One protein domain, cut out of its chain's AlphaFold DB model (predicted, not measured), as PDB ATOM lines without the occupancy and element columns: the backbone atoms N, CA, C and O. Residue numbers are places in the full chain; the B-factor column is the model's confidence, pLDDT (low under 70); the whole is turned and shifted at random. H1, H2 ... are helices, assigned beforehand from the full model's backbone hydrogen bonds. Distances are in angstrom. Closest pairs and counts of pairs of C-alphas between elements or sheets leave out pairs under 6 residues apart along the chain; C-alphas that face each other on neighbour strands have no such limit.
ATOM      1  N   ILE A  10     292.034 142.785 176.284       78.00
ATOM      2  CA  ILE A  10     293.449 142.734 176.675       78.00
ATOM      3  C   ILE A  10     294.356 143.495 175.703       78.00
ATOM      4  O   ILE A  10     295.302 144.157 176.128       78.00
ATOM      5  N   GLU A  11     294.063 143.446 174.403       75.81
ATOM      6  CA  GLU A  11     294.850 144.156 173.392       75.81
ATOM      7  C   GLU A  11     294.650 145.668 173.484       75.81
ATOM      8  O   GLU A  11     295.622 146.422 173.425       75.81
ATOM      9  N   LYS A  12     293.412 146.121 173.718       74.75
ATOM     10  CA  LYS A  12     293.103 147.536 173.956       74.75
ATOM     11  C   LYS A  12     293.854 148.052 175.181       74.75
ATOM     12  O   LYS A  12     294.513 149.085 175.096       74.75
ATOM     13  N   TYR A  13     293.828 147.304 176.284       76.75
ATOM     14  CA  TYR A  13     294.575 147.653 177.490       76.75
ATOM     15  C   TYR A  13     296.085 147.741 177.217       76.75
ATOM     16  O   TYR A  13     296.719 148.731 177.585       76.75
ATOM     17  N   ARG A  14     296.668 146.743 176.537       78.44
ATOM     18  CA  ARG A  14     298.101 146.733 176.187       78.44
ATOM     19  C   ARG A  14     298.489 147.915 175.297       78.44
ATOM     20  O   ARG A  14     299.552 148.498 175.482       78.44
ATOM     21  N   ASN A  15     297.621 148.289 174.360       76.62
ATOM     22  CA  ASN A  15     297.845 149.411 173.452       76.62
ATOM     23  C   ASN A  15     297.743 150.777 174.142       76.62
ATOM     24  O   ASN A  15     298.453 151.700 173.739       76.62
ATOM     25  N   SER A  16     296.902 150.909 175.170       72.62
ATOM     26  CA  SER A  16     296.809 152.125 175.988       72.62
ATOM     27  C   SER A  16     297.951 152.252 177.004       72.62
ATOM     28  O   SER A  16     298.307 153.364 177.375       72.62
ATOM     29  N   ASN A  17     298.563 151.134 177.410       71.00
ATOM     30  CA  ASN A  17     299.643 151.072 178.405       71.00
ATOM     31  C   ASN A  17     300.989 150.663 177.778       71.00
ATOM     32  O   ASN A  17     301.725 149.837 178.325       71.00
ATOM     33  N   LYS A  18     301.312 151.206 176.594       68.50
ATOM     34  CA  LYS A  18     302.546 150.865 175.862       68.50
ATOM     35  C   LYS A  18     303.784 151.043 176.746       68.50
ATOM     36  O   LYS A  18     304.076 152.147 177.192       68.50
ATOM     37  N   GLY A  19     304.535 149.958 176.935       64.94
ATOM     38  CA  GLY A  19     305.793 149.935 177.690       64.94
ATOM     39  C   GLY A  19     305.673 149.461 179.142       64.94
ATOM     40  O   GLY A  19     306.698 149.144 179.740       64.94
ATOM     41  N   ALA A  20     304.459 149.343 179.691       69.38
ATOM     42  CA  ALA A  20     304.229 148.727 180.997       69.38
ATOM     43  C   ALA A  20     304.000 147.211 180.865       69.38
ATOM     44  O   ALA A  20     303.419 146.731 179.886       69.38
ATOM     45  N   ALA A  21     304.456 146.440 181.855       76.38
ATOM     46  CA  ALA A  21     304.109 145.027 181.956       76.38
ATOM     47  C   ALA A  21     302.601 144.876 182.228       76.38
ATOM     48  O   ALA A  21     302.029 145.636 183.000       76.38
ATOM     49  N   PHE A  22     301.953 143.887 181.607       78.62
ATOM     50  CA  PHE A  22     300.541 143.604 181.869       78.62
ATOM     51  C   PHE A  22     300.358 143.035 183.282       78.62
ATOM     52  O   PHE A  22     300.905 141.974 183.589       78.62
ATOM     53  N   ILE A  23     299.540 143.700 184.102       83.50
ATOM     54  CA  ILE A  23     299.170 143.256 185.449       83.50
ATOM     55  C   ILE A  23     297.660 142.993 185.474       83.50
ATOM     56  O   ILE A  23     296.852 143.894 185.265       83.50
ATOM     57  N   LEU A  24     297.264 141.743 185.741       83.81
ATOM     58  CA  LEU A  24     295.858 141.317 185.693       83.81
ATOM     59  C   LEU A  24     294.959 142.111 186.654       83.81
ATOM     60  O   LEU A  24     293.839 142.457 186.296       83.81
ATOM     61  N   PHE A  25     295.440 142.421 187.859       87.06
ATOM     62  CA  PHE A  25     294.657 143.173 188.844       87.06
ATOM     63  C   PHE A  25     294.418 144.624 188.420       87.06
ATOM     64  O   PHE A  25     293.325 145.144 188.621       87.06
ATOM     65  N   GLU A  26     295.395 145.251 187.763       86.50
ATOM     66  CA  GLU A  26     295.225 146.584 187.179       86.50
ATOM     67  C   GLU A  26     294.272 146.551 185.987       86.50
ATOM     68  O   GLU A  26     293.475 147.467 185.814       86.50
ATOM     69  N   TYR A  27     294.306 145.485 185.181       86.69
ATOM     70  CA  TYR A  27     293.316 145.279 184.125       86.69
ATOM     71  C   TYR A  27     291.896 145.194 184.692       86.69
ATOM     72  O   TYR A  27     291.019 145.898 184.201       86.69
ATOM     73  N   ILE A  28     291.672 144.393 185.742       88.88
ATOM     74  CA  ILE A  28     290.360 144.296 186.400       88.88
ATOM     75  C   ILE A  28     289.924 145.679 186.887       88.88
ATOM     76  O   ILE A  28     288.840 146.126 186.527       88.88
ATOM     77  N   HIS A  29     290.775 146.374 187.649       88.94
ATOM     78  CA  HIS A  29     290.451 147.698 188.174       88.94
ATOM     79  C   HIS A  29     290.107 148.699 187.064       88.94
ATOM     80  O   HIS A  29     289.081 149.372 187.138       88.94
ATOM     81  N   ASN A  30     290.899 148.729 185.992       88.50
ATOM     82  CA  ASN A  30     290.661 149.622 184.865       88.50
ATOM     83  C   ASN A  30     289.367 149.289 184.112       88.50
ATOM     84  O   ASN A  30     288.660 150.210 183.719       88.50
ATOM     85  N   GLU A  31     289.028 148.013 183.907       89.19
ATOM     86  CA  GLU A  31     287.744 147.652 183.292       89.19
ATOM     87  C   GLU A  31     286.563 148.074 184.180       89.19
ATOM     88  O   GLU A  31     285.565 148.564 183.651       89.19
ATOM     89  N   MET A  32     286.676 147.961 185.509       91.25
ATOM     90  CA  MET A  32     285.636 148.446 186.426       91.25
ATOM     91  C   MET A  32     285.462 149.968 186.323       91.25
ATOM     92  O   MET A  32     284.340 150.440 186.147       91.25
ATOM     93  N   GLU A  33     286.559 150.732 186.344       90.56
ATOM     94  CA  GLU A  33     286.538 152.198 186.222       90.56
ATOM     95  C   GLU A  33     285.986 152.662 184.865       90.56
ATOM     96  O   GLU A  33     285.095 153.512 184.798       90.56
ATOM     97  N   LEU A  34     286.467 152.071 183.764       90.88
ATOM     98  CA  LEU A  34     286.046 152.431 182.405       90.88
ATOM     99  C   LEU A  34     284.553 152.196 182.179       90.88
ATOM    100  O   LEU A  34     283.901 152.993 181.502       90.88
ATOM    101  N   ASN A  35     284.015 151.120 182.755       91.50
ATOM    102  CA  ASN A  35     282.600 150.775 182.655       91.50
ATOM    103  C   ASN A  35     281.762 151.347 183.812       91.50
ATOM    104  O   ASN A  35     280.559 151.095 183.865       91.50
ATOM    105  N   LYS A  36     282.364 152.147 184.709       94.88
ATOM    106  CA  LYS A  36     281.711 152.754 185.884       94.88
ATOM    107  C   LYS A  36     280.981 151.728 186.759       94.88
ATOM    108  O   LYS A  36     279.889 151.993 187.263       94.88
ATOM    109  N   ILE A  37     281.573 150.547 186.915       94.94
ATOM    110  CA  ILE A  37     281.037 149.480 187.760       94.94
ATOM    111  C   ILE A  37     281.315 149.844 189.221       94.94
ATOM    112  O   ILE A  37     282.434 150.208 189.578       94.94
ATOM    113  N   ASN A  38     280.290 149.756 190.072       95.38
ATOM    114  CA  ASN A  38     280.422 150.028 191.503       95.38
ATOM    115  C   ASN A  38     281.424 149.049 192.148       95.38
ATOM    116  O   ASN A  38     281.373 147.846 191.897       95.38
ATOM    117  N   THR A  39     282.298 149.563 193.016       92.69
ATOM    118  CA  THR A  39     283.301 148.797 193.764       92.69
ATOM    119  C   THR A  39     282.731 147.669 194.628       92.69
ATOM    120  O   THR A  39     283.455 146.722 194.924       92.69
ATOM    121  N   ASP A  40     281.448 147.706 194.989       95.88
ATOM    122  CA  ASP A  40     280.768 146.610 195.696       95.88
ATOM    123  C   ASP A  40     280.867 145.274 194.935       95.88
ATOM    124  O   ASP A  40     280.872 144.202 195.545       95.88
ATOM    125  N   ILE A  41     281.060 145.323 193.608       94.75
ATOM    126  CA  ILE A  41     281.281 144.139 192.773       94.75
ATOM    127  C   ILE A  41     282.479 143.302 193.234       94.75
ATOM    128  O   ILE A  41     282.465 142.089 193.062       94.75
ATOM    129  N   TYR A  42     283.509 143.901 193.847       94.31
ATOM    130  CA  TYR A  42     284.652 143.136 194.353       94.31
ATOM    131  C   TYR A  42     284.242 142.179 195.474       94.31
ATOM    132  O   TYR A  42     284.752 141.061 195.541       94.31
ATOM    133  N   PHE A  43     283.300 142.590 196.325       94.69
ATOM    134  CA  PHE A  43     282.765 141.745 197.391       94.69
ATOM    135  C   PHE A  43     281.782 140.708 196.845       94.69
ATOM    136  O   PHE A  43     281.821 139.558 197.272       94.69
ATOM    137  N   ALA A  44     280.977 141.068 195.842       95.19
ATOM    138  CA  ALA A  44     280.130 140.098 195.149       95.19
ATOM    139  C   ALA A  44     280.964 139.011 194.442       95.19
ATOM    140  O   ALA A  44     280.670 137.824 194.563       95.19
ATOM    141  N   LEU A  45     282.057 139.389 193.767       94.69
ATOM    142  CA  LEU A  45     282.995 138.439 193.161       94.69
ATOM    143  C   LEU A  45     283.682 137.567 194.217       94.69
ATOM    144  O   LEU A  45     283.923 136.389 193.964       94.69
ATOM    145  N   LEU A  46     283.984 138.115 195.399       95.56
ATOM    146  CA  LEU A  46     284.528 137.327 196.502       95.56
ATOM    147  C   LEU A  46     283.556 136.218 196.929       95.56
ATOM    148  O   LEU A  46     283.991 135.074 197.030       95.56
ATOM    149  N   GLU A  47     282.270 136.522 197.126       95.56
ATOM    150  CA  GLU A  47     281.257 135.506 197.456       95.56
ATOM    151  C   GLU A  47     281.011 134.533 196.293       95.56
ATOM    152  O   GLU A  47     280.814 133.345 196.519       95.56
ATOM    153  N   PHE A  48     281.102 134.984 195.042       95.69
ATOM    154  CA  PHE A  48     280.966 134.096 193.887       95.69
ATOM    155  C   PHE A  48     282.104 133.063 193.803       95.69
ATOM    156  O   PHE A  48     281.866 131.864 193.641       95.69
ATOM    157  N   TYR A  49     283.360 133.507 193.935       95.88
ATOM    158  CA  TYR A  49     284.512 132.607 193.855       95.88
ATOM    159  C   TYR A  49     284.743 131.824 195.149       95.88
ATOM    160  O   TYR A  49     285.210 130.695 195.080       95.88
ATOM    161  N   TRP A  50     284.452 132.393 196.319       97.81
ATOM    162  CA  TRP A  50     284.741 131.809 197.631       97.81
ATOM    163  C   TRP A  50     283.505 131.884 198.545       97.81
ATOM    164  O   TRP A  50     283.502 132.642 199.519       97.81
TER     165      TRP A  50
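This is residues 10 to 50 of the 155 residues of an uncharacterized protein of Parachlamydiaceae bacterium (UniProt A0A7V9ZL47). Three short helices are strung out one after another in an open, elongated chain, with H2 in the middle, H1 near it at one end and H3 at the other end, and no packed core. H1 is turned crosswise to H2, residues 15 to 21 stick out at the H1 end, and residues 43 to 50, of which 43 to 49 belong to H3, stick out at the other. The printed part has 41 residues with three named helices in the order H1, H2, H3 and no named strand; the class is all helix. The whole is loose, with a radius of gyration of the C-alphas of 12.0 A, and the C-alphas span 34 by 21 by 12 A.

H1, residues 10 to 16, and H2, residues 24 to 34, are close but not clearly touching, with 2 pairs of C-alphas within 8 A. Their closest C-alphas, those of Tyr 13 and Tyr 27, are 7.2 A apart. Their lines are about perpendicular, but only just, at 73 degrees. H3, residues 41 to 49, is apart from H1 and from H2. In H1, H2 and H3 every O i to N i+4 pair is within hydrogen-bond range.

H1 begins at C-alpha 10, at (293.449, 142.734, 176.675), and is 10.0 A long from first to last C-alpha. H2, the longest helix with 11 residues, begins at C-alpha 24, at (295.858, 141.317, 185.693), and is 15.2 A long. H3 is 12.0 A long and ends at C-alpha 49, at (284.512, 132.607, 193.855).

The two C-alphas farthest apart, those of Gly 19 and Glu 47, are 34.7 A apart. The printed part has no cut. The links from H1 to H2, with 7 residues, and from H2 to H3, with 6, are short. The mean pLDDT of the printed part is 86.3, and residues 18 to 20 are under 70.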